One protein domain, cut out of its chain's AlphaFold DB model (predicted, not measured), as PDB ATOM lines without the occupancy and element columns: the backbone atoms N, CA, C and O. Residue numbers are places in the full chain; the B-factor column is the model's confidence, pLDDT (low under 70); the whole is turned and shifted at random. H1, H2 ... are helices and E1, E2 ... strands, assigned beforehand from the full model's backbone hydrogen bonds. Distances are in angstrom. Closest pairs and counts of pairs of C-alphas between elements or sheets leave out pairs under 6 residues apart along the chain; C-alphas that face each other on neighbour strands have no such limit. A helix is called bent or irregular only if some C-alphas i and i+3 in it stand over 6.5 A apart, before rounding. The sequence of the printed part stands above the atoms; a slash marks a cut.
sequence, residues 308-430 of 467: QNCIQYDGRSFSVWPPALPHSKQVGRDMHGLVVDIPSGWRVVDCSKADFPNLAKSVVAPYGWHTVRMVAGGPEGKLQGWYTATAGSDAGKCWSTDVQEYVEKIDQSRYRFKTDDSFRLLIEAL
ATOM      1  N   GLN A 308     118.851 162.386 118.326       80.56
ATOM      2  CA  GLN A 308     119.070 161.283 119.267       80.56
ATOM      3  C   GLN A 308     120.164 161.536 120.324       80.56
ATOM      4  O   GLN A 308     120.194 160.854 121.345       80.56
ATOM      5  N   ASN A 309     121.051 162.509 120.100       87.19
ATOM      6  CA  ASN A 309     122.096 162.923 121.040       87.19
ATOM      7  C   ASN A 309     121.661 164.114 121.909       87.19
ATOM      8  O   ASN A 309     122.464 164.625 122.688       87.19
ATOM      9  N   CYS A 310     120.429 164.596 121.758       90.50
ATOM     10  CA  CYS A 310     119.941 165.781 122.447       90.50
ATOM     11  C   CYS A 310     118.801 165.425 123.401       90.50
ATOM     12  O   CYS A 310     117.990 164.541 123.128       90.50
ATOM     13  N   ILE A 311     118.700 166.165 124.499       92.38
ATOM     14  CA  ILE A 311     117.555 166.132 125.409       92.38
ATOM     15  C   ILE A 311     116.929 167.519 125.493       92.38
ATOM     16  O   ILE A 311     117.619 168.534 125.403       92.38
ATOM     17  N   GLN A 312     115.609 167.558 125.637       90.00
ATOM     18  CA  GLN A 312     114.859 168.795 125.831       90.00
ATOM     19  C   GLN A 312     114.484 168.920 127.301       90.00
ATOM     20  O   GLN A 312     113.931 167.986 127.883       90.00
ATOM     21  N   TYR A 313     114.772 170.069 127.897       90.00
ATOM     22  CA  TYR A 313     114.362 170.393 129.255       90.00
ATOM     23  C   TYR A 313     114.086 171.889 129.346       90.00
ATOM     24  O   TYR A 313     114.917 172.693 128.937       90.00
ATOM     25  N   ASP A 314     112.909 172.252 129.854       85.62
ATOM     26  CA  ASP A 314     112.500 173.650 130.050       85.62
ATOM     27  C   ASP A 314     112.663 174.529 128.789       85.62
ATOM     28  O   ASP A 314     113.249 175.606 128.805       85.62
ATOM     29  N   GLY A 315     112.230 174.003 127.635       78.19
ATOM     30  CA  GLY A 315     112.335 174.693 126.341       78.19
ATOM     31  C   GLY A 315     113.760 174.840 125.786       78.19
ATOM     32  O   GLY A 315     113.937 175.439 124.726       78.19
ATOM     33  N   ARG A 316     114.774 174.290 126.465       85.06
ATOM     34  CA  ARG A 316     116.182 174.306 126.050       85.06
ATOM     35  C   ARG A 316     116.628 172.928 125.583       85.06
ATOM     36  O   ARG A 316     116.225 171.902 126.132       85.06
ATOM     37  N   SER A 317     117.514 172.925 124.590       89.31
ATOM     38  CA  SER A 317     118.136 171.709 124.076       89.31
ATOM     39  C   SER A 317     119.528 171.537 124.667       89.31
ATOM     40  O   SER A 317     120.352 172.446 124.579       89.31
ATOM     41  N   PHE A 318     119.795 170.367 125.237       93.38
ATOM     42  CA  PHE A 318     121.085 170.006 125.814       93.38
ATOM     43  C   PHE A 318     121.664 168.788 125.107       93.38
ATOM     44  O   PHE A 318     120.935 167.896 124.678       93.38
ATOM     45  N   SER A 319     122.984 168.743 125.014       95.25
ATOM     46  CA  SER A 319     123.743 167.606 124.503       95.25
ATOM     47  C   SER A 319     125.102 167.569 125.201       95.25
ATOM     48  O   SER A 319     125.366 168.338 126.128       95.25
ATOM     49  N   VAL A 320     125.979 166.684 124.750       94.81
ATOM     50  CA  VAL A 320     127.356 166.618 125.224       94.81
ATOM     51  C   VAL A 320     128.349 166.726 124.075       94.81
ATOM     52  O   VAL A 320     128.015 166.430 122.930       94.81
ATOM     53  N   TRP A 321     129.574 167.156 124.378       93.31
ATOM     54  CA  TRP A 321     130.654 167.257 123.399       93.31
ATOM     55  C   TRP A 321     131.961 166.624 123.904       93.31
ATOM     56  O   TRP A 321     132.410 166.985 124.996       93.31
ATOM     57  N   PRO A 322     132.609 165.713 123.147       91.81
ATOM     58  CA  PRO A 322     132.150 165.062 121.909       91.81
ATOM     59  C   PRO A 322     130.751 164.424 122.003       91.81
ATOM     60  O   PRO A 322     130.319 164.074 123.101       91.81
ATOM     61  N   PRO A 323     130.025 164.277 120.882       91.44
ATOM     62  CA  PRO A 323     128.629 163.864 120.910       91.44
ATOM     63  C   PRO A 323     128.490 162.410 121.362       91.44
ATOM     64  O   PRO A 323     129.220 161.529 120.907       91.44
ATOM     65  N   ALA A 324     127.527 162.150 122.247       91.94
ATOM     66  CA  ALA A 324     127.216 160.817 122.750       91.94
ATOM     67  C   ALA A 324     125.710 160.655 122.992       91.94
ATOM     68  O   ALA A 324     124.989 161.634 123.182       91.94
ATOM     69  N   LEU A 325     125.245 159.403 123.013       92.75
ATOM     70  CA  LEU A 325     123.847 159.087 123.302       92.75
ATOM     71  C   LEU A 325     123.540 159.284 124.803       92.75
ATOM     72  O   LEU A 325     124.284 158.748 125.634       92.75
ATOM     73  N   PRO A 326     122.418 159.937 125.167       94.00
ATOM     74  CA  PRO A 326     122.049 160.217 126.558       94.00
ATOM     75  C   PRO A 326     122.016 158.967 127.437       94.00
ATOM     76  O   PRO A 326     122.541 158.946 128.547       94.00
ATOM     77  N   HIS A 327     121.442 157.882 126.926       93.62
ATOM     78  CA  HIS A 327     121.239 156.651 127.689       93.62
ATOM     79  C   HIS A 327     122.427 155.677 127.641       93.62
ATOM     80  O   HIS A 327     122.372 154.624 128.276       93.62
ATOM     81  N   SER A 328     123.507 156.005 126.923       91.50
ATOM     82  CA  SER A 328     124.702 155.159 126.889       91.50
ATOM     83  C   SER A 328     125.419 155.197 128.237       91.50
ATOM     84  O   SER A 328     125.894 156.250 128.654       91.50
ATOM     85  N   LYS A 329     125.535 154.042 128.899       87.50
ATOM     86  CA  LYS A 329     126.302 153.870 130.150       87.50
ATOM     87  C   LYS A 329     127.688 153.264 129.938       87.50
ATOM     88  O   LYS A 329     128.426 153.071 130.898       87.50
ATOM     89  N   GLN A 330     128.028 152.918 128.699       87.56
ATOM     90  CA  GLN A 330     129.367 152.450 128.372       87.56
ATOM     91  C   GLN A 330     130.354 153.587 128.649       87.56
ATOM     92  O   GLN A 330     130.090 154.719 128.272       87.56
ATOM     93  N   VAL A 331     131.437 153.311 129.367       86.56
ATOM     94  CA  VAL A 331     132.486 154.293 129.671       86.56
ATOM     95  C   VAL A 331     133.674 153.965 128.782       86.56
ATOM     96  O   VAL A 331     134.051 152.798 128.662       86.56
ATOM     97  N   GLY A 332     134.228 154.983 128.134       80.25
ATOM     98  CA  GLY A 332     135.354 154.849 127.216       80.25
ATOM     99  C   GLY A 332     136.693 155.195 127.864       80.25
ATOM    100  O   GLY A 332     136.753 155.686 128.994       80.25
ATOM    101  N   ARG A 333     137.767 154.959 127.106       84.44
ATOM    102  CA  ARG A 333     139.103 155.504 127.364       84.44
ATOM    103  C   ARG A 333     139.658 156.151 126.099       84.44
ATOM    104  O   ARG A 333     140.507 155.576 125.425       84.44
ATOM    105  N   ASP A 334     139.038 157.250 125.692       82.00
ATOM    106  CA  ASP A 334     139.113 157.774 124.326       82.00
ATOM    107  C   ASP A 334     139.474 159.261 124.239       82.00
ATOM    108  O   ASP A 334     139.522 159.809 123.140       82.00
ATOM    109  N   MET A 335     139.708 159.935 125.368       89.31
ATOM    110  CA  MET A 335     139.781 161.399 125.391       89.31
ATOM    111  C   MET A 335     141.200 161.973 125.418       89.31
ATOM    112  O   MET A 335     141.359 163.159 125.140       89.31
ATOM    113  N   HIS A 336     142.244 161.194 125.710       91.25
ATOM    114  CA  HIS A 336     143.569 161.779 125.914       91.25
ATOM    115  C   HIS A 336     144.108 162.450 124.646       91.25
ATOM    116  O   HIS A 336     144.171 161.854 123.572       91.25
ATOM    117  N   GLY A 337     144.494 163.720 124.777       90.00
ATOM    118  CA  GLY A 337     145.016 164.530 123.680       90.00
ATOM    119  C   GLY A 337     143.951 165.041 122.708       90.00
ATOM    120  O   GLY A 337     144.291 165.811 121.806       90.00
ATOM    121  N   LEU A 338     142.674 164.679 122.883       94.31
ATOM    122  CA  LEU A 338     141.605 165.142 122.009       94.31
ATOM    123  C   LEU A 338     141.393 166.647 122.196       94.31
ATOM    124  O   LEU A 338     141.148 167.132 123.303       94.31
ATOM    125  N   VAL A 339     141.461 167.385 121.092       94.69
ATOM    126  CA  VAL A 339     141.123 168.808 121.038       94.69
ATOM    127  C   VAL A 339     139.810 168.950 120.292       94.69
ATOM    128  O   VAL A 339     139.668 168.444 119.180       94.69
ATOM    129  N   VAL A 340     138.851 169.630 120.909       91.81
ATOM    130  CA  VAL A 340     137.510 169.804 120.359       91.81
ATOM    131  C   VAL A 340     137.135 171.270 120.287       91.81
ATOM    132  O   VAL A 340     137.411 172.043 121.204       91.81
ATOM    133  N   ASP A 341     136.440 171.617 119.212       85.69
ATOM    134  CA  ASP A 341     135.777 172.903 119.049       85.69
ATOM    135  C   ASP A 341     134.280 172.732 119.309       85.69
ATOM    136  O   ASP A 341     133.654 171.814 118.775       85.69
ATOM    137  N   ILE A 342     133.701 173.604 120.133       85.81
ATOM    138  CA  ILE A 342     132.262 173.631 120.388       85.81
ATOM    139  C   ILE A 342     131.543 173.992 119.083       85.81
ATOM    140  O   ILE A 342     131.880 175.023 118.471       85.81
ATOM    141  N   PRO A 343     130.552 173.181 118.663       78.00
ATOM    142  CA  PRO A 343     129.829 173.404 117.422       78.00
ATOM    143  C   PRO A 343     129.097 174.751 117.428       78.00
ATOM    144  O   PRO A 343     128.621 175.232 118.455       78.00
ATOM    145  N   SER A 344     129.001 175.367 116.251       70.81
ATOM    146  CA  SER A 344     128.285 176.630 116.051       70.81
ATOM    147  C   SER A 344     126.833 176.541 116.527       70.81
ATOM    148  O   SER A 344     126.140 175.559 116.250       70.81
ATOM    149  N   GLY A 345     126.366 177.572 117.235       72.25
ATOM    150  CA  GLY A 345     125.031 177.594 117.842       72.25
ATOM    151  C   GLY A 345     124.912 176.838 119.169       72.25
ATOM    152  O   GLY A 345     123.803 176.719 119.677       72.25
ATOM    153  N   TRP A 346     126.018 176.358 119.744       81.88
ATOM    154  CA  TRP A 346     126.058 175.720 121.062       81.88
ATOM    155  C   TRP A 346     127.048 176.432 121.989       81.88
ATOM    156  O   TRP A 346     127.991 177.080 121.534       81.88
ATOM    157  N   ARG A 347     126.858 176.283 123.300       85.50
ATOM    158  CA  ARG A 347     127.815 176.724 124.327       85.50
ATOM    159  C   ARG A 347     127.930 175.700 125.445       85.50
ATOM    160  O   ARG A 347     126.987 174.956 125.686       85.50
ATOM    161  N   VAL A 348     129.057 175.691 126.155       91.56
ATOM    162  CA  VAL A 348     129.185 174.913 127.397       91.56
ATOM    163  C   VAL A 348     128.262 175.515 128.456       91.56
ATOM    164  O   VAL A 348     128.234 176.735 128.634       91.56
ATOM    165  N   VAL A 349     127.492 174.666 129.133       92.81
ATOM    166  CA  VAL A 349     126.579 175.083 130.203       92.81
ATOM    167  C   VAL A 349     127.379 175.632 131.379       92.81
ATOM    168  O   VAL A 349     128.391 175.055 131.771       92.81
ATOM    169  N   ASP A 350     126.904 176.736 131.946       91.19
ATOM    170  CA  ASP A 350     127.485 177.376 133.124       91.19
ATOM    171  C   ASP A 350     126.753 176.922 134.393       91.19
ATOM    172  O   ASP A 350     125.553 177.166 134.551       91.19
ATOM    173  N   CYS A 351     127.474 176.251 135.289       93.19
ATOM    174  CA  CYS A 351     126.967 175.730 136.548       93.19
ATOM    175  C   CYS A 351     126.954 176.735 137.698       93.19
ATOM    176  O   CYS A 351     126.463 176.406 138.775       93.19
ATOM    177  N   SER A 352     127.439 177.960 137.480       89.56
ATOM    178  CA  SER A 352     127.260 179.067 138.427       89.56
ATOM    179  C   SER A 352     125.860 179.690 138.364       89.56
ATOM    180  O   SER A 352     125.471 180.435 139.264       89.56
ATOM    181  N   LYS A 353     125.075 179.370 137.325       86.81
ATOM    182  CA  LYS A 353     123.709 179.873 137.164       86.81
ATOM    183  C   LYS A 353     122.751 179.272 138.193       86.81
ATOM    184  O   LYS A 353     122.832 178.093 138.536       86.81
ATOM    185  N   ALA A 354     121.792 180.084 138.639       85.94
ATOM    186  CA  ALA A 354     120.837 179.726 139.690       85.94
ATOM    187  C   ALA A 354     119.951 178.510 139.352       85.94
ATOM    188  O   ALA A 354     119.494 177.811 140.254       85.94
ATOM    189  N   ASP A 355     119.713 178.236 138.068       90.12
ATOM    190  CA  ASP A 355     118.916 177.108 137.577       90.12
ATOM    191  C   ASP A 355     119.714 175.800 137.459       90.12
ATOM    192  O   ASP A 355     119.123 174.728 137.299       90.12
ATOM    193  N   PHE A 356     121.046 175.846 137.576       94.00
ATOM    194  CA  PHE A 356     121.878 174.666 137.372       94.00
ATOM    195  C   PHE A 356     121.555 173.488 138.303       94.00
ATOM    196  O   PHE A 356     121.565 172.363 137.810       94.00
ATOM    197  N   PRO A 357     121.198 173.652 139.594       94.69
ATOM    198  CA  PRO A 357     120.782 172.518 140.425       94.69
ATOM    199  C   PRO A 357     119.614 171.710 139.827       94.69
ATOM    200  O   PRO A 357     119.581 170.481 139.938       94.69
ATOM    201  N   ASN A 358     118.686 172.373 139.129       94.62
ATOM    202  CA  ASN A 358     117.589 171.702 138.430       94.62
ATOM    203  C   ASN A 358     118.081 170.979 137.167       94.62
ATOM    204  O   ASN A 358     117.634 169.860 136.892       94.62
ATOM    205  N   LEU A 359     119.043 171.567 136.445       95.06
ATOM    206  CA  LEU A 359     119.722 170.922 135.314       95.06
ATOM    207  C   LEU A 359     120.529 169.699 135.769       95.06
ATOM    208  O   LEU A 359     120.407 168.629 135.180       95.06
ATOM    209  N   ALA A 360     121.281 169.795 136.865       96.06
ATOM    210  CA  ALA A 360     122.006 168.678 137.464       96.06
ATOM    211  C   ALA A 360     121.066 167.494 137.747       96.06
ATOM    212  O   ALA A 360     121.368 166.351 137.406       96.06
ATOM    213  N   LYS A 361     119.874 167.770 138.279       95.81
ATOM    214  CA  LYS A 361     118.866 166.745 138.565       95.81
ATOM    215  C   LYS A 361     118.179 166.178 137.315       95.81
ATOM    216  O   LYS A 361     117.866 164.992 137.298       95.81
ATOM    217  N   SER A 362     117.924 167.000 136.298       95.62
ATOM    218  CA  SER A 362     117.016 166.648 135.185       95.62
ATOM    219  C   SER A 362     117.724 166.330 133.863       95.62
ATOM    220  O   SER A 362     117.152 165.664 133.006       95.62
ATOM    221  N   VAL A 363     118.966 166.788 133.697       95.88
ATOM    222  CA  VAL A 363     119.777 166.709 132.465       95.88
ATOM    223  C   VAL A 363     121.058 165.901 132.702       95.88
ATOM    224  O   VAL A 363     121.510 165.176 131.817       95.88
ATOM    225  N   VAL A 364     121.639 165.982 133.903       96.25
ATOM    226  CA  VAL A 364     122.902 165.297 134.233       96.25
ATOM    227  C   VAL A 364     122.661 163.938 134.890       96.25
ATOM    228  O   VAL A 364     123.082 162.912 134.363       96.25
ATOM    229  N   ALA A 365     121.954 163.917 136.020       97.00
ATOM    230  CA  ALA A 365     121.740 162.715 136.823       97.00
ATOM    231  C   ALA A 365     121.005 161.562 136.105       97.00
ATOM    232  O   ALA A 365     121.364 160.412 136.352       97.00
ATOM    233  N   PRO A 366     120.004 161.799 135.226       96.69
ATOM    234  CA  PRO A 366     119.236 160.701 134.625       96.69
ATOM    235  C   PRO A 366     119.950 159.978 133.474       96.69
ATOM    236  O   PRO A 366     119.515 158.905 133.056       96.69
ATOM    237  N   TYR A 367     121.033 160.553 132.946       96.56
ATOM    238  CA  TYR A 367     121.643 160.140 131.685       96.56
ATOM    239  C   TYR A 367     123.115 159.764 131.875       96.56
ATOM    240  O   TYR A 367     123.812 160.333 132.710       96.56
ATOM    241  N   GLY A 368     123.581 158.759 131.131       94.06
ATOM    242  CA  GLY A 368     124.949 158.239 131.218       94.06
ATOM    243  C   GLY A 368     125.931 158.959 130.296       94.06
ATOM    244  O   GLY A 368     127.096 159.093 130.650       94.06
ATOM    245  N   TRP A 369     125.476 159.447 129.136       93.44
ATOM    246  CA  TRP A 369     126.284 160.230 128.185       93.44
ATOM    247  C   TRP A 369     127.631 159.598 127.781       93.44
ATOM    248  O   TRP A 369     128.569 160.296 127.406       93.44
ATOM    249  N   HIS A 370     127.742 158.269 127.853       92.69
ATOM    250  CA  HIS A 370     128.981 157.512 127.644       92.69
ATOM    251  C   HIS A 370     130.131 157.908 128.603       92.69
ATOM    252  O   HIS A 370     131.317 157.817 128.280       92.69
ATOM    253  N   THR A 371     129.800 158.402 129.796       94.31
ATOM    254  CA  THR A 371     130.786 158.874 130.768       94.31
ATOM    255  C   THR A 371     130.335 158.653 132.204       94.31
ATOM    256  O   THR A 371     129.153 158.464 132.470       94.31
ATOM    257  N   VAL A 372     131.278 158.678 133.146       94.50
ATOM    258  CA  VAL A 372     131.001 158.812 134.589       94.50
ATOM    259  C   VAL A 372     130.977 160.287 135.004       94.50
ATOM    260  O   VAL A 372     130.344 160.636 136.000       94.50
ATOM    261  N   ARG A 373     131.668 161.156 134.253       94.94
ATOM    262  CA  ARG A 373     131.958 162.540 134.633       94.94
ATOM    263  C   ARG A 373     131.705 163.485 133.466       94.94
ATOM    264  O   ARG A 373     132.345 163.411 132.418       94.94
ATOM    265  N   MET A 374     130.797 164.418 133.682       96.25
ATOM    266  CA  MET A 374     130.506 165.502 132.760       96.25
ATOM    267  C   MET A 374     131.141 166.802 133.242       96.25
ATOM    268  O   MET A 374     131.321 166.999 134.437       96.25
ATOM    269  N   VAL A 375     131.473 167.694 132.319       97.25
ATOM    270  CA  VAL A 375     132.150 168.959 132.592       97.25
ATOM    271  C   VAL A 375     131.245 170.120 132.217       97.25
ATOM    272  O   VAL A 375     130.730 170.170 131.105       97.25
ATOM    273  N   ALA A 376     131.084 171.065 133.130       96.88
ATOM    274  CA  ALA A 376     130.394 172.330 132.915       96.88
ATOM    275  C   ALA A 376     131.357 173.498 133.181       96.88
ATOM    276  O   ALA A 376     132.382 173.336 133.849       96.88
ATOM    277  N   GLY A 377     131.047 174.678 132.650       94.19
ATOM    278  CA  GLY A 377     131.732 175.913 133.023       94.19
ATOM    279  C   GLY A 377     131.331 176.323 134.435       94.19
ATOM    280  O   GLY A 377     130.172 176.191 134.787       94.19
ATOM    281  N   GLY A 378     132.272 176.797 135.237       90.56
ATOM    282  CA  GLY A 378     132.034 177.298 136.585       90.56
ATOM    283  C   GLY A 378     132.491 178.747 136.763       90.56
ATOM    284  O   GLY A 378     132.891 179.406 135.796       90.56
ATOM    285  N   PRO A 379     132.461 179.245 138.013       86.88
ATOM    286  CA  PRO A 379     132.886 180.598 138.351       86.88
ATOM    287  C   PRO A 379     134.308 180.897 137.869       86.88
ATOM    288  O   PRO A 379     135.154 180.002 137.807       86.88
ATOM    289  N   GLU A 380     134.567 182.164 137.537       82.31
ATOM    290  CA  GLU A 380     135.898 182.651 137.131       82.31
ATOM    291  C   GLU A 380     136.478 181.919 135.904       82.31
ATOM    292  O   GLU A 380     137.686 181.871 135.695       82.31
ATOM    293  N   GLY A 381     135.614 181.321 135.076       79.06
ATOM    294  CA  GLY A 381     136.028 180.590 133.880       79.06
ATOM    295  C   GLY A 381     136.635 179.213 134.156       79.06
ATOM    296  O   GLY A 381     137.129 178.585 133.214       79.06
ATOM    297  N   LYS A 382     136.578 178.725 135.404       91.19
ATOM    298  CA  LYS A 382     136.984 177.359 135.759       91.19
ATOM    299  C   LYS A 382     136.055 176.329 135.128       91.19
ATOM    300  O   LYS A 382     134.955 176.643 134.680       91.19
ATOM    301  N   LEU A 383     136.503 175.082 135.100       95.31
ATOM    302  CA  LEU A 383     135.683 173.948 134.690       95.31
ATOM    303  C   LEU A 383     135.362 173.101 135.914       95.31
ATOM    304  O   LEU A 383     136.246 172.832 136.723       95.31
ATOM    305  N   GLN A 384     134.108 172.677 136.033       97.12
ATOM    306  CA  GLN A 384     133.629 171.834 137.125       97.12
ATOM    307  C   GLN A 384     133.147 170.494 136.594       97.12
ATOM    308  O   GLN A 384     132.539 170.416 135.526       97.12
ATOM    309  N   GLY A 385     133.408 169.443 137.358       97.12
ATOM    310  CA  GLY A 385     133.029 168.079 137.036       97.12
ATOM    311  C   GLY A 385     131.812 167.620 137.830       97.12
ATOM    312  O   GLY A 385     131.723 167.845 139.034       97.12
ATOM    313  N   TRP A 386     130.902 166.916 137.168       97.88
ATOM    314  CA  TRP A 386     129.628 166.449 137.705       97.88
ATOM    315  C   TRP A 386     129.426 164.973 137.378       97.88
ATOM    316  O   TRP A 386     129.696 164.535 136.259       97.88
ATOM    317  N   TYR A 387     128.943 164.198 138.342       97.62
ATOM    318  CA  TYR A 387     128.675 162.778 138.147       97.62
ATOM    319  C   TYR A 387     127.420 162.545 137.300       97.62
ATOM    320  O   TYR A 387     126.382 163.166 137.526       97.62
ATOM    321  N   THR A 388     127.493 161.620 136.348       97.00
ATOM    322  CA  THR A 388     126.354 161.198 135.510       97.00
ATOM    323  C   THR A 388     125.619 159.998 136.120       97.00
ATOM    324  O   THR A 388     126.009 159.484 137.170       97.00
ATOM    325  N   ALA A 389     124.589 159.485 135.436       96.81
ATOM    326  CA  ALA A 389     123.869 158.274 135.851       96.81
ATOM    327  C   ALA A 389     124.774 157.045 136.059       96.81
ATOM    328  O   ALA A 389     124.413 156.121 136.790       96.81
ATOM    329  N   THR A 390     125.941 157.006 135.411       94.75
ATOM    330  CA  THR A 390     126.893 155.892 135.523       94.75
ATOM    331  C   THR A 390     127.523 155.807 136.920       94.75
ATOM    332  O   THR A 390     127.950 154.731 137.328       94.75
ATOM    333  N   ALA A 391     127.523 156.901 137.688       94.44
ATOM    334  CA  ALA A 391     128.022 156.946 139.065       94.44
ATOM    335  C   ALA A 391     127.012 156.430 140.115       94.44
ATOM    336  O   ALA A 391     127.303 156.430 141.310       94.44
ATOM    337  N   GLY A 392     125.808 156.011 139.707       93.00
ATOM    338  CA  GLY A 392     124.802 155.472 140.625       93.00
ATOM    339  C   GLY A 392     124.276 156.522 141.608       93.00
ATOM    340  O   GLY A 392     123.708 157.530 141.196       93.00
ATOM    341  N   SER A 393     124.443 156.292 142.914       94.44
ATOM    342  CA  SER A 393     123.921 157.165 143.983       94.44
ATOM    343  C   SER A 393     124.534 158.568 144.020       94.44
ATOM    344  O   SER A 393     124.010 159.450 144.703       94.44
ATOM    345  N   ASP A 394     125.643 158.776 143.312       96.31
ATOM    346  CA  ASP A 394     126.307 160.074 143.212       96.31
ATOM    347  C   ASP A 394     125.900 160.874 141.973       96.31
ATOM    348  O   ASP A 394     126.347 162.008 141.812       96.31
ATOM    349  N   ALA A 395     125.016 160.338 141.128       96.88
ATOM    350  CA  ALA A 395     124.527 161.021 139.936       96.88
ATOM    351  C   ALA A 395     123.970 162.425 140.256       96.88
ATOM    352  O   ALA A 395     123.171 162.612 141.175       96.88
ATOM    353  N   GLY A 396     124.404 163.424 139.485       95.19
ATOM    354  CA  GLY A 396     124.055 164.835 139.658       95.19
ATOM    355  C   GLY A 396     124.845 165.575 140.740       95.19
ATOM    356  O   GLY A 396     124.688 166.788 140.856       95.19
ATOM    357  N   LYS A 397     125.700 164.902 141.522       97.31
ATOM    358  CA  LYS A 397     126.573 165.572 142.498       97.31
ATOM    359  C   LYS A 397     127.808 166.155 141.815       97.31
ATOM    360  O   LYS A 397     128.329 165.592 140.849       97.31
ATOM    361  N   CYS A 398     128.298 167.268 142.355       96.75
ATOM    362  CA  CYS A 398     129.587 167.825 141.962       96.75
ATOM    363  C   CYS A 398     130.700 166.860 142.397       96.75
ATOM    364  O   CYS A 398     130.789 166.492 143.567       96.75
ATOM    365  N   TRP A 399     131.512 166.427 141.436       94.12
ATOM    366  CA  TRP A 399     132.684 165.585 141.660       94.12
ATOM    367  C   TRP A 399     133.910 166.430 142.009       94.12
ATOM    368  O   TRP A 399     134.634 166.103 142.945       94.12
ATOM    369  N   SER A 400     134.134 167.513 141.260       95.56
ATOM    370  CA  SER A 400     135.239 168.445 141.483       95.56
ATOM    371  C   SER A 400     134.855 169.854 141.047       95.56
ATOM    372  O   SER A 400     134.229 170.046 140.002       95.56
ATOM    373  N   THR A 401     135.274 170.849 141.823       94.19
ATOM    374  CA  THR A 401     135.104 172.276 141.516       94.19
ATOM    375  C   THR A 401     136.193 172.828 140.595       94.19
ATOM    376  O   THR A 401     136.090 173.975 140.156       94.19
ATOM    377  N   ASP A 402     137.211 172.023 140.294       94.00
ATOM    378  CA  ASP A 402     138.253 172.329 139.323       94.00
ATOM    379  C   ASP A 402     138.697 171.043 138.615       94.00
ATOM    380  O   ASP A 402     139.128 170.077 139.250       94.00
ATOM    381  N   VAL A 403     138.541 171.001 137.294       95.00
ATOM    382  CA  VAL A 403     138.948 169.858 136.465       95.00
ATOM    383  C   VAL A 403     140.010 170.225 135.433       95.00
ATOM    384  O   VAL A 403     140.181 169.483 134.469       95.00
ATOM    385  N   GLN A 404     140.743 171.332 135.616       92.56
ATOM    386  CA  GLN A 404     141.759 171.799 134.657       92.56
ATOM    387  C   GLN A 404     142.863 170.774 134.347       92.56
ATOM    388  O   GLN A 404     143.415 170.765 133.242       92.56
ATOM    389  N   GLU A 405     143.165 169.883 135.295       92.31
ATOM    390  CA  GLU A 405     144.110 168.775 135.108       92.31
ATOM    391  C   GLU A 405     143.597 167.717 134.115       92.31
ATOM    392  O   GLU A 405     144.391 167.039 133.469       92.31
ATOM    393  N   TYR A 406     142.275 167.611 133.945       94.25
ATOM    394  CA  TYR A 406     141.607 166.639 133.074       94.25
ATOM    395  C   TYR A 406     141.122 167.269 131.769       94.25
ATOM    396  O   TYR A 406     141.180 166.632 130.718       94.25
ATOM    397  N   VAL A 407     140.636 168.511 131.824       95.56
ATOM    398  CA  VAL A 407     140.128 169.261 130.674       95.56
ATOM    399  C   VAL A 407     140.623 170.695 130.754       95.56
ATOM    400  O   VAL A 407     140.314 171.431 131.682       95.56
ATOM    401  N   GLU A 408     141.367 171.109 129.744       94.25
ATOM    402  CA  GLU A 408     141.887 172.457 129.590       94.25
ATOM    403  C   GLU A 408     141.003 173.257 128.643       94.25
ATOM    404  O   GLU A 408     140.724 172.840 127.517       94.25
ATOM    405  N   LYS A 409     140.594 174.441 129.088       92.06
ATOM    406  CA  LYS A 409     139.967 175.440 128.232       92.06
ATOM    407  C   LYS A 409     141.072 176.226 127.523       92.06
ATOM    408  O   LYS A 409     141.781 176.985 128.175       92.06
ATOM    409  N   ILE A 410     141.237 176.019 126.215       86.94
ATOM    410  CA  ILE A 410     142.249 176.725 125.408       86.94
ATOM    411  C   ILE A 410     141.764 178.146 125.100       86.94
ATOM    412  O   ILE A 410     142.516 179.105 125.239       86.94
ATOM    413  N   ASP A 411     140.497 178.273 124.707       78.94
ATOM    414  CA  ASP A 411     139.818 179.549 124.479       78.94
ATOM    415  C   ASP A 411     138.324 179.432 124.840       78.94
ATOM    416  O   ASP A 411     137.904 178.504 125.532       78.94
ATOM    417  N   GLN A 412     137.484 180.386 124.430       71.50
ATOM    418  CA  GLN A 412     136.058 180.367 124.770       71.50
ATOM    419  C   GLN A 412     135.281 179.170 124.197       71.50
ATOM    420  O   GLN A 412     134.254 178.801 124.765       71.50
ATOM    421  N   SER A 413     135.745 178.576 123.100       76.75
ATOM    422  CA  SER A 413     135.046 177.503 122.392       76.75
ATOM    423  C   SER A 413     135.906 176.282 122.079       76.75
ATOM    424  O   SER A 413     135.382 175.324 121.519       76.75
ATOM    425  N   ARG A 414     137.185 176.284 122.454       85.88
ATOM    426  CA  ARG A 414     138.116 175.181 122.237       85.88
ATOM    427  C   ARG A 414     138.584 174.575 123.550       85.88
ATOM    428  O   ARG A 414     139.034 175.279 124.457       85.88
ATOM    429  N   TYR A 415     138.542 173.250 123.615       93.88
ATOM    430  CA  TYR A 415     138.880 172.474 124.802       93.88
ATOM    431  C   TYR A 415     139.835 171.337 124.454       93.88
ATOM    432  O   TYR A 415     139.712 170.724 123.396       93.88
ATOM    433  N   ARG A 416     140.769 171.038 125.355       95.88
ATOM    434  CA  ARG A 416     141.685 169.900 125.261       95.88
ATOM    435  C   ARG A 416     141.471 168.964 126.434       95.88
ATOM    436  O   ARG A 416     141.562 169.378 127.584       95.88
ATOM    437  N   PHE A 417     141.268 167.692 126.147       96.25
ATOM    438  CA  PHE A 417     141.206 166.651 127.158       96.25
ATOM    439  C   PHE A 417     142.618 166.109 127.432       96.25
ATOM    440  O   PHE A 417     143.357 165.743 126.519       96.25
ATOM    441  N   LYS A 418     143.014 166.101 128.705       95.25
ATOM    442  CA  LYS A 418     144.337 165.690 129.209       95.25
ATOM    443  C   LYS A 418     144.318 164.304 129.871       95.25
ATOM    444  O   LYS A 418     145.347 163.825 130.331       95.25
ATOM    445  N   THR A 419     143.162 163.650 129.898       92.00
ATOM    446  CA  THR A 419     142.931 162.361 130.563       92.00
ATOM    447  C   THR A 419     142.479 161.295 129.579       92.00
ATOM    448  O   THR A 419     141.822 161.614 128.590       92.00
ATOM    449  N   ASP A 420     142.801 160.036 129.874       88.94
ATOM    450  CA  ASP A 420     142.273 158.886 129.141       88.94
ATOM    451  C   ASP A 420     140.790 158.649 129.440       88.94
ATOM    452  O   ASP A 420     140.082 158.136 128.581       88.94
ATOM    453  N   ASP A 421     140.293 159.038 130.619       89.12
ATOM    454  CA  ASP A 421     138.896 158.840 131.024       89.12
ATOM    455  C   ASP A 421     137.913 159.538 130.063       89.12
ATOM    456  O   ASP A 421     138.159 160.656 129.609       89.12
ATOM    457  N   SER A 422     136.748 158.932 129.802       89.00
ATOM    458  CA  SER A 422     135.771 159.448 128.830       89.00
ATOM    459  C   SER A 422     134.991 160.688 129.285       89.00
ATOM    460  O   SER A 422     133.769 160.680 129.313       89.00
ATOM    461  N   PHE A 423     135.642 161.792 129.635       94.44
ATOM    462  CA  PHE A 423     134.960 163.046 129.971       94.44
ATOM    463  C   PHE A 423     134.137 163.597 128.800       94.44
ATOM    464  O   PHE A 423     134.443 163.360 127.629       94.44
ATOM    465  N   ARG A 424     133.083 164.354 129.117       95.00
ATOM    466  CA  ARG A 424     132.249 165.051 128.128       95.00
ATOM    467  C   ARG A 424     131.880 166.447 128.619       95.00
ATOM    468  O   ARG A 424     131.593 166.614 129.797       95.00
ATOM    469  N   LEU A 425     131.869 167.440 127.735       96.56
ATOM    470  CA  LEU A 425     131.392 168.792 128.036       96.56
ATOM    471  C   LEU A 425     129.863 168.814 127.947       96.56
ATOM    472  O   LEU A 425     129.328 168.409 126.920       96.56
ATOM    473  N   LEU A 426     129.162 169.308 128.966       96.75
ATOM    474  CA  LEU A 426     127.733 169.603 128.874       96.75
ATOM    475  C   LEU A 426     127.550 170.853 128.017       96.75
ATOM    476  O   LEU A 426     128.037 171.925 128.379       96.75
ATOM    477  N   ILE A 427     126.826 170.728 126.910       93.81
ATOM    478  CA  ILE A 427     126.534 171.843 126.015       93.81
ATOM    479  C   ILE A 427     125.033 172.086 125.913       93.81
ATOM    480  O   ILE A 427     124.223 171.165 125.996       93.81
ATOM    481  N   GLU A 428     124.664 173.340 125.704       90.12
ATOM    482  CA  GLU A 428     123.300 173.752 125.401       90.12
ATOM    483  C   GLU A 428     123.246 174.487 124.067       90.12
ATOM    484  O   GLU A 428     124.185 175.202 123.698       90.12
ATOM    485  N   ALA A 429     122.144 174.306 123.347       82.81
ATOM    486  CA  ALA A 429     121.865 175.082 122.157       82.81
ATOM    487  C   ALA A 429     121.596 176.532 122.569       82.81
ATOM    488  O   ALA A 429     120.830 176.806 123.494       82.81
ATOM    489  N   LEU A 430     122.219 177.469 121.862       76.12
ATOM    490  CA  LEU A 430     121.829 178.869 121.916       76.12
ATOM    491  C   LEU A 430     120.401 178.990 121.358       76.12
ATOM    492  O   LEU A 430     120.055 178.268 120.416       76.12
TER     493      LEU A 430
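This is residues 308 to 430 of the 467 residues of the protein "Hypothetical protein" of Symbiodinium sp. CCMP2592 (UniProt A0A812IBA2). A strongly twisted sheet of seven strands, with E5 and E10 near the middle of the domain, curls round the short helix H1, and a small second sheet of E3, E9 and E8 lies on the side away from H1. The unnamed residues 322 to 338 run round the outside, and the small helix H2 only grazes the large sheet. The 123 printed residues hold two named helices and ten named strands, in the order E1 E2 E3 E4 H1 E5 E6 H2 E7 E8 E9 E10; the class is mixed, with 56 residues in named elements, under half. The large sheet is branched and mixed, with E5 and E10 parallel and its other neighbour pairs antiparallel; the small one, in the order E3, E9, E8, is antiparallel. The whole is compact and rounded, with a radius of gyration of the C-alphas of 12.7 A and spans of 32 by 28 by 27 A.

E1, residues 311 to 313, and E2, residues 316 to 321, form a hairpin, with N 311 and O 318 2.8 A apart. On the other side of E2 is antiparallel E10, residues 424 to 429, with N 319 and O 427 at 2.9 A. E10 has E2 on one side, and E4, residues 346 to 348, and E5, residues 373 to 377, on the other. N 347 and O 428 are 2.9 A apart; N 375 and O 424, across the parallel pair, 2.7 A. E5 forms a hairpin with E6, residues 383 to 387, with N 374 and O 386 at 2.8 A. Edge strand E7, residues 398 to 400, is antiparallel to E6, with N 385 and O 400 at 2.8 A. H1, residues 356 to 364, is on this sheet; its closest C-alphas to E1 are those of Val 363 and Tyr 313, 7.3 A. H2, residues 389 to 394, is irregular, with C-alphas 390 and 393 9.1 A apart. H1 and H2 are close but not clearly touching, Val 364 and Ala 389 having the closest C-alphas at 7.3 A, at a steep tilt of 48 degrees, opposite ways. In the small sheet, E9, residues 414 to 417, is the inner strand between E3, residues 339 to 341, and E8, residues 407 to 409; N 340 and O 415 are 2.9 A apart, N 408 and O 416 2.8 A. O i to N i+4 pairs within hydrogen-bond range number 4 of 5 in H1 and 0 of 2 in H2, where 1 of 3 O i to N i+3 pairs is within range.

E1 begins at C-alpha 311 (117.555, 166.132, 125.409). E2 is 16.3 A long, H1 9.9 A, E5 13.5 A, E6 13.6 A and E9 10.3 A. E10, 15.6 A, ends at C-alpha 429 (121.865, 175.082, 122.157).

The C-alphas farthest apart, of Asp 314 and Gly 337, are 34.4 A apart. The printed part has no cut; the link from E2 to E3, 17 residues, is long. Mean pLDDT of the printed part is 91.0, and no printed residue is under 70.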